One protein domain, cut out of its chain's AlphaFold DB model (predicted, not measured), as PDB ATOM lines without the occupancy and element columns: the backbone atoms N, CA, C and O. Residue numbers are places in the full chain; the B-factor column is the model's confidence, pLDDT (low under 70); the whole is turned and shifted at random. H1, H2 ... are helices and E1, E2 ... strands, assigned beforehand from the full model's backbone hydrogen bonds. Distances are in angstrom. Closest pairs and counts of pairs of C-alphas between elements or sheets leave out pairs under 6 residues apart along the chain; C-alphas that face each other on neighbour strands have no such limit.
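This is residues 2 to 60 of the 162 residues of an uncharacterized protein of Clostridiales bacterium GWC2_40_7 (UniProt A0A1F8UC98). A strongly twisted sheet of three strands has helix H1 packed slantwise over one face, mainly over E3, while the hairpin tip between E1 and E2, residues 33 to 38, sticks out at one end of the long axis. The short helix H2 lies toward the other end and only grazes the sheet. The printed part has 59 residues, with H1, H2, E1, E2 and E3 in chain order; the sheet's order is E1 - E2 - E3, antiparallel, and the class is mixed, helices and strands. It is only just compact, close to loose, with a radius of gyration of the C-alphas of 11.9 A and spans of 36 by 24 by 18 A.

E2, residues 37 to 45, is 25.9 A long. E1 is residues 29 to 34, 16.0 A, and E3 residues 54 to 59, ending at C-alpha 59 (-24.244, 37.946, 30.466). H1, residues 2 to 11, runs 14.3 A from C-alpha 2 at (-21.844, 38.196, 21.494). H2 is residues 15 to 20.

E1, E2 and E3 form a meander, each strand the antiparallel neighbour of the one before. In hairpin E1 and E2, N 32 and O 39 are 2.9 A apart; in hairpin E2 and E3, N 42 and O 57 are 2.9 A apart, both within hydrogen-bond range. H1 on one face makes two layers, helix and sheet, at a height over the sheet of 9.8 A; its closest C-alphas to E3 are Ala 4 and Ile 59, 5.8 A. H1 and H2 are close but not clearly touching, the closest C-alphas being Leu 9 and Ser 18, 6.9 A. In H1 every O i to N i+4 pair is within hydrogen-bond range; in H2 0 of 2 are, and 1 of 3 O i to N i+3 pairs.

The C-alphas farthest apart, Asn 15 and Gly 36, are 36.6 A apart. The printed part has no cut and no long link. Mean pLDDT of the printed part is 73.2; residues 2 to 7, 9 to 26 and 47 to 52 are under 70.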
ATOM      1  N   GLU A   2     -22.905  37.518  22.263       65.06
ATOM      2  CA  GLU A   2     -21.844  38.196  21.494       65.06
ATOM      3  C   GLU A   2     -21.358  39.517  22.113       65.06
ATOM      4  O   GLU A   2     -20.171  39.674  22.368       65.06
ATOM      5  N   GLY A   3     -22.260  40.444  22.459       68.88
ATOM      6  CA  GLY A   3     -21.855  41.736  23.035       68.88
ATOM      7  C   GLY A   3     -21.118  41.633  24.381       68.88
ATOM      8  O   GLY A   3     -20.195  42.404  24.643       68.88
ATOM      9  N   ALA A   4     -21.484  40.665  25.228       67.94
ATOM     10  CA  ALA A   4     -20.799  40.419  26.499       67.94
ATOM     11  C   ALA A   4     -19.425  39.762  26.279       67.94
ATOM     12  O   ALA A   4     -18.448  40.150  26.922       67.94
ATOM     13  N   LEU A   5     -19.342  38.831  25.322       66.62
ATOM     14  CA  LEU A   5     -18.098  38.194  24.878       66.62
ATOM     15  C   LEU A   5     -17.116  39.224  24.302       66.62
ATOM     16  O   LEU A   5     -15.959  39.265  24.717       66.62
ATOM     17  N   SER A   6     -17.573  40.111  23.413       68.38
ATOM     18  CA  SER A   6     -16.746  41.188  22.855       68.38
ATOM     19  C   SER A   6     -16.234  42.144  23.935       68.38
ATOM     20  O   SER A   6     -15.074  42.549  23.893       68.38
ATOM     21  N   GLY A   7     -17.065  42.475  24.931       69.38
ATOM     22  CA  GLY A   7     -16.649  43.288  26.078       69.38
ATOM     23  C   GLY A   7     -15.560  42.617  26.924       69.38
ATOM     24  O   GLY A   7     -14.570  43.259  27.275       69.38
ATOM     25  N   MET A   8     -15.700  41.316  27.201       72.19
ATOM     26  CA  MET A   8     -14.682  40.529  27.910       72.19
ATOM     27  C   MET A   8     -13.367  40.471  27.117       72.19
ATOM     28  O   MET A   8     -12.298  40.717  27.678       72.19
ATOM     29  N   LEU A   9     -13.438  40.204  25.811       68.69
ATOM     30  CA  LEU A   9     -12.277  40.144  24.921       68.69
ATOM     31  C   LEU A   9     -11.532  41.474  24.832       68.69
ATOM     32  O   LEU A   9     -10.316  41.489  24.953       68.69
ATOM     33  N   ALA A  10     -12.239  42.595  24.691       67.88
ATOM     34  CA  ALA A  10     -11.609  43.915  24.663       67.88
ATOM     35  C   ALA A  10     -10.849  44.233  25.965       67.88
ATOM     36  O   ALA A  10      -9.871  44.975  25.947       67.88
ATOM     37  N   SER A  11     -11.283  43.659  27.094       67.12
ATOM     38  CA  SER A  11     -10.583  43.777  28.379       67.12
ATOM     39  C   SER A  11      -9.428  42.779  28.561       67.12
ATOM     40  O   SER A  11      -8.564  42.993  29.410       67.12
ATOM     41  N   SER A  12      -9.386  41.706  27.763       62.22
ATOM     42  CA  SER A  12      -8.371  40.649  27.816       62.22
ATOM     43  C   SER A  12      -7.404  40.776  26.636       62.22
ATOM     44  O   SER A  12      -7.742  40.431  25.512       62.22
ATOM     45  N   ASN A  13      -6.164  41.217  26.872       60.69
ATOM     46  CA  ASN A  13      -5.120  41.411  25.842       60.69
ATOM     47  C   ASN A  13      -4.602  40.107  25.168       60.69
ATOM     48  O   ASN A  13      -3.422  40.019  24.826       60.69
ATOM     49  N   ASN A  14      -5.420  39.061  25.002       59.59
ATOM     50  CA  ASN A  14      -4.966  37.727  24.611       59.59
ATOM     51  C   ASN A  14      -5.611  37.236  23.299       59.59
ATOM     52  O   ASN A  14      -6.758  36.794  23.271       59.59
ATOM     53  N   ASN A  15      -4.828  37.279  22.215       58.09
ATOM     54  CA  ASN A  15      -5.225  36.888  20.853       58.09
ATOM     55  C   ASN A  15      -5.565  35.393  20.690       58.09
ATOM     56  O   ASN A  15      -6.130  35.003  19.673       58.09
ATOM     57  N   SER A  16      -5.207  34.541  21.653       56.69
ATOM     58  CA  SER A  16      -5.568  33.118  21.625       56.69
ATOM     59  C   SER A  16      -7.034  32.891  22.012       56.69
ATOM     60  O   SER A  16      -7.671  31.981  21.491       56.69
ATOM     61  N   ILE A  17      -7.592  33.758  22.869       58.62
ATOM     62  CA  ILE A  17      -8.979  33.665  23.352       58.62
ATOM     63  C   ILE A  17      -9.966  34.008  22.229       58.62
ATOM     64  O   ILE A  17     -11.001  33.362  22.099       58.62
ATOM     65  N   SER A  18      -9.637  34.984  21.373       59.12
ATOM     66  CA  SER A  18     -10.503  35.394  20.259       59.12
ATOM     67  C   SER A  18     -10.709  34.291  19.220       59.12
ATOM     68  O   SER A  18     -11.793  34.195  18.658       59.12
ATOM     69  N   LYS A  19      -9.709  33.427  19.001       57.81
ATOM     70  CA  LYS A  19      -9.783  32.334  18.023       57.81
ATOM     71  C   LYS A  19     -10.640  31.150  18.493       57.81
ATOM     72  O   LYS A  19     -11.228  30.472  17.664       57.81
ATOM     73  N   ILE A  20     -10.725  30.908  19.803       59.75
ATOM     74  CA  ILE A  20     -11.530  29.815  20.385       59.75
ATOM     75  C   ILE A  20     -13.028  30.161  20.385       59.75
ATOM     76  O   ILE A  20     -13.879  29.281  20.316       59.75
ATOM     77  N   ILE A  21     -13.359  31.452  20.422       58.25
ATOM     78  CA  ILE A  21     -14.742  31.945  20.488       58.25
ATOM     79  C   ILE A  21     -15.512  31.753  19.171       58.25
ATOM     80  O   ILE A  21     -16.737  31.686  19.209       58.25
ATOM     81  N   GLU A  22     -14.830  31.619  18.028       58.91
ATOM     82  CA  GLU A  22     -15.480  31.403  16.723       58.91
ATOM     83  C   GLU A  22     -16.160  30.018  16.602       58.91
ATOM     84  O   GLU A  22     -17.032  29.843  15.753       58.91
ATOM     85  N   GLU A  23     -15.831  29.051  17.472       58.34
ATOM     86  CA  GLU A  23     -16.437  27.708  17.506       58.34
ATOM     87  C   GLU A  23     -17.564  27.618  18.564       58.34
ATOM     88  O   GLU A  23     -17.380  27.137  19.683       58.34
ATOM     89  N   ASP A  24     -18.744  28.134  18.196       58.84
ATOM     90  CA  ASP A  24     -20.092  27.897  18.767       58.84
ATOM     91  C   ASP A  24     -20.211  27.817  20.314       58.84
ATOM     92  O   ASP A  24     -20.869  26.943  20.883       58.84
ATOM     93  N   GLN A  25     -19.586  28.760  21.032       63.91
ATOM     94  CA  GLN A  25     -19.686  28.882  22.499       63.91
ATOM     95  C   GLN A  25     -20.976  29.585  22.979       63.91
ATOM     96  O   GLN A  25     -21.132  29.854  24.172       63.91
ATOM     97  N   GLU A  26     -21.925  29.884  22.085       64.31
ATOM     98  CA  GLU A  26     -23.148  30.645  22.407       64.31
ATOM     99  C   GLU A  26     -24.157  29.884  23.283       64.31
ATOM    100  O   GLU A  26     -25.135  30.453  23.766       64.31
ATOM    101  N   GLN A  27     -23.925  28.594  23.513       72.81
ATOM    102  CA  GLN A  27     -24.803  27.737  24.312       72.81
ATOM    103  C   GLN A  27     -24.225  27.422  25.697       72.81
ATOM    104  O   GLN A  27     -24.906  26.831  26.532       72.81
ATOM    105  N   ASN A  28     -22.983  27.833  25.973       83.56
ATOM    106  CA  ASN A  28     -22.313  27.534  27.234       83.56
ATOM    107  C   ASN A  28     -22.611  28.611  28.285       83.56
ATOM    108  O   ASN A  28     -21.791  29.490  28.569       83.56
ATOM    109  N   PHE A  29     -23.820  28.569  28.837       88.12
ATOM    110  CA  PHE A  29     -24.246  29.461  29.909       88.12
ATOM    111  C   PHE A  29     -25.031  28.720  30.989       88.12
ATOM    112  O   PHE A  29     -25.606  27.659  30.763       88.12
ATOM    113  N   ALA A  30     -25.070  29.310  32.179       88.88
ATOM    114  CA  ALA A  30     -25.874  28.830  33.289       88.88
ATOM    115  C   ALA A  30     -26.464  29.999  34.085       88.88
ATOM    116  O   ALA A  30     -26.011  31.148  33.999       88.88
ATOM    117  N   LEU A  31     -27.493  29.684  34.869       89.62
ATOM    118  CA  LEU A  31     -28.049  30.587  35.862       89.62
ATOM    119  C   LEU A  31     -27.258  30.481  37.159       89.62
ATOM    120  O   LEU A  31     -26.993  29.393  37.666       89.62
ATOM    121  N   PHE A  32     -26.920  31.636  37.710       88.06
ATOM    122  CA  PHE A  32     -26.305  31.767  39.017       88.06
ATOM    123  C   PHE A  32     -27.160  32.678  39.874       88.06
ATOM    124  O   PHE A  32     -27.772  33.621  39.374       88.06
ATOM    125  N   ARG A  33     -27.175  32.416  41.177       86.94
ATOM    126  CA  ARG A  33     -27.875  33.256  42.138       86.94
ATOM    127  C   ARG A  33     -26.897  33.903  43.094       86.94
ATOM    128  O   ARG A  33     -25.911  33.293  43.516       86.94
ATOM    129  N   LYS A  34     -27.152  35.166  43.414       83.12
ATOM    130  CA  LYS A  34     -26.396  35.895  44.427       83.12
ATOM    131  C   LYS A  34     -27.287  36.958  45.039       83.12
ATOM    132  O   LYS A  34     -27.912  37.731  44.317       83.12
ATOM    133  N   THR A  35     -27.288  37.029  46.370       84.50
ATOM    134  CA  THR A  35     -27.974  38.086  47.130       84.50
ATOM    135  C   THR A  35     -29.440  38.273  46.718       84.50
ATOM    136  O   THR A  35     -29.897  39.398  46.551       84.50
ATOM    137  N   GLY A  36     -30.167  37.169  46.535       83.00
ATOM    138  CA  GLY A  36     -31.604  37.168  46.266       83.00
ATOM    139  C   GLY A  36     -32.027  37.290  44.801       83.00
ATOM    140  O   GLY A  36     -33.232  37.321  44.570       83.00
ATOM    141  N   HIS A  37     -31.090  37.328  43.847       85.62
ATOM    142  CA  HIS A  37     -31.402  37.481  42.420       85.62
ATOM    143  C   HIS A  37     -30.649  36.491  41.533       85.62
ATOM    144  O   HIS A  37     -29.465  36.204  41.767       85.62
ATOM    145  N   TRP A  38     -31.330  36.003  40.499       89.94
ATOM    146  CA  TRP A  38     -30.759  35.181  39.439       89.94
ATOM    147  C   TRP A  38     -30.140  36.043  38.334       89.94
ATOM    148  O   TRP A  38     -30.656  37.092  37.954       89.94
ATOM    149  N   PHE A  39     -29.025  35.580  37.781       90.38
ATOM    150  CA  PHE A  39     -28.341  36.216  36.661       90.38
ATOM    151  C   PHE A  39     -27.621  35.173  35.807       90.38
ATOM    152  O   PHE A  39     -27.269  34.087  36.271       90.38
ATOM    153  N   PHE A  40     -27.386  35.511  34.544       90.81
ATOM    154  CA  PHE A  40     -26.685  34.633  33.618       90.81
ATOM    155  C   PHE A  40     -25.167  34.802  33.707       90.81
ATOM    156  O   PHE A  40     -24.640  35.921  33.732       90.81
ATOM    157  N   LYS A  41     -24.455  33.679  33.641       90.06
ATOM    158  CA  LYS A  41     -23.031  33.652  33.308       90.06
ATOM    159  C   LYS A  41     -22.790  32.727  32.133       90.06
ATOM    160  O   LYS A  41     -23.331  31.626  32.097       90.06
ATOM    161  N   GLY A  42     -21.962  33.184  31.207       88.12
ATOM    162  CA  GLY A  42     -21.384  32.345  30.172       88.12
ATOM    163  C   GLY A  42     -20.024  31.818  30.609       88.12
ATOM    164  O   GLY A  42     -19.384  32.398  31.493       88.12
ATOM    165  N   ARG A  43     -19.581  30.739  29.973       84.38
ATOM    166  CA  ARG A  43     -18.259  30.149  30.175       84.38
ATOM    167  C   ARG A  43     -17.584  29.917  28.831       84.38
ATOM    168  O   ARG A  43     -18.205  29.392  27.916       84.38
ATOM    169  N   VAL A  44     -16.313  30.288  28.730       80.25
ATOM    170  CA  VAL A  44     -15.459  29.970  27.577       80.25
ATOM    171  C   VAL A  44     -14.317  29.087  28.055       80.25
ATOM    172  O   VAL A  44     -13.636  29.442  29.018       80.25
ATOM    173  N   SER A  45     -14.099  27.955  27.389       76.44
ATOM    174  CA  SER A  45     -12.889  27.150  27.583       76.44
ATOM    175  C   SER A  45     -11.696  27.836  26.921       76.44
ATOM    176  O   SER A  45     -11.788  28.275  25.780       76.44
ATOM    177  N   LEU A  46     -10.578  27.947  27.633       72.50
ATOM    178  CA  LEU A  46      -9.328  28.506  27.112       72.50
ATOM    179  C   LEU A  46      -8.519  27.477  26.319       72.50
ATOM    180  O   LEU A  46      -7.682  27.866  25.511       72.50
ATOM    181  N   GLU A  47      -8.790  26.189  26.521       68.38
ATOM    182  CA  GLU A  47      -8.237  25.094  25.731       68.38
ATOM    183  C   GLU A  47      -9.344  24.074  25.401       68.38
ATOM    184  O   GLU A  47     -10.051  23.607  26.303       68.38
ATOM    185  N   PRO A  48      -9.552  23.719  24.118       61.25
ATOM    186  CA  PRO A  48     -10.543  22.716  23.739       61.25
ATOM    187  C   PRO A  48     -10.228  21.349  24.367       61.25
ATOM    188  O   PRO A  48      -9.197  20.748  24.079       61.25
ATOM    189  N   GLY A  49     -11.139  20.833  25.197       61.72
ATOM    190  CA  GLY A  49     -11.033  19.498  25.805       61.72
ATOM    191  C   GLY A  49     -10.433  19.449  27.215       61.72
ATOM    192  O   GLY A  49     -10.505  18.396  27.846       61.72
ATOM    193  N   GLU A  50      -9.927  20.566  27.744       62.84
ATOM    194  CA  GLU A  50      -9.439  20.682  29.125       62.84
ATOM    195  C   GLU A  50     -10.490  21.403  30.000       62.84
ATOM    196  O   GLU A  50     -10.681  22.614  29.889       62.84
ATOM    197  N   PRO A  51     -11.218  20.695  30.885       60.00
ATOM    198  CA  PRO A  51     -12.329  21.281  31.640       60.00
ATOM    199  C   PRO A  51     -11.907  22.238  32.767       60.00
ATOM    200  O   PRO A  51     -12.780  22.847  33.385       60.00
ATOM    201  N   MET A  52     -10.610  22.352  33.080       65.25
ATOM    202  CA  MET A  52     -10.123  23.185  34.191       65.25
ATOM    203  C   MET A  52      -9.718  24.599  33.772       65.25
ATOM    204  O   MET A  52      -9.768  25.498  34.609       65.25
ATOM    205  N   ASP A  53      -9.420  24.817  32.493       75.69
ATOM    206  CA  ASP A  53      -9.002  26.120  31.986       75.69
ATOM    207  C   ASP A  53     -10.179  26.804  31.298       75.69
ATOM    208  O   ASP A  53     -10.424  26.662  30.100       75.69
ATOM    209  N   PHE A  54     -10.954  27.545  32.088       78.94
ATOM    210  CA  PHE A  54     -12.099  28.306  31.605       78.94
ATOM    211  C   PHE A  54     -12.165  29.700  32.221       78.94
ATOM    212  O   PHE A  54     -11.637  29.968  33.301       78.94
ATOM    213  N   VAL A  55     -12.887  30.586  31.542       81.69
ATOM    214  CA  VAL A  55     -13.224  31.920  32.038       81.69
ATOM    215  C   VAL A  55     -14.736  32.077  32.058       81.69
ATOM    216  O   VAL A  55     -15.411  31.852  31.053       81.69
ATOM    217  N   ASP A  56     -15.259  32.483  33.215       85.88
ATOM    218  CA  ASP A  56     -16.651  32.901  33.354       85.88
ATOM    219  C   ASP A  56     -16.793  34.382  32.998       85.88
ATOM    220  O   ASP A  56     -15.988  35.220  33.415       85.88
ATOM    221  N   PHE A  57     -17.878  34.728  32.317       84.25
ATOM    222  CA  PHE A  57     -18.234  36.110  32.020       84.25
ATOM    223  C   PHE A  57     -19.708  36.375  32.308       84.25
ATOM    224  O   PHE A  57     -20.563  35.499  32.181       84.25
ATOM    225  N   ASN A  58     -20.018  37.605  32.715       85.38
ATOM    226  CA  ASN A  58     -21.395  37.997  32.993       85.38
ATOM    227  C   ASN A  58     -22.139  38.234  31.680       85.38
ATOM    228  O   ASN A  58     -21.679  38.992  30.824       85.38
ATOM    229  N   ILE A  59     -23.319  37.636  31.550       87.50
ATOM    230  CA  ILE A  59     -24.244  37.946  30.466       87.50
ATOM    231  C   ILE A  59     -25.231  38.971  31.025       87.50
ATOM    232  O   ILE A  59     -26.042  38.656  31.891       87.50
ATOM    233  N   ASN A  60     -25.150  40.213  30.540       83.25
ATOM    234  CA  ASN A  60     -25.945  41.346  31.031       83.25
ATOM    235  C   ASN A  60     -27.396  41.313  30.513       83.25
ATOM    236  O   ASN A  60     -27.875  42.269  29.905       83.25
TER     237      ASN A  60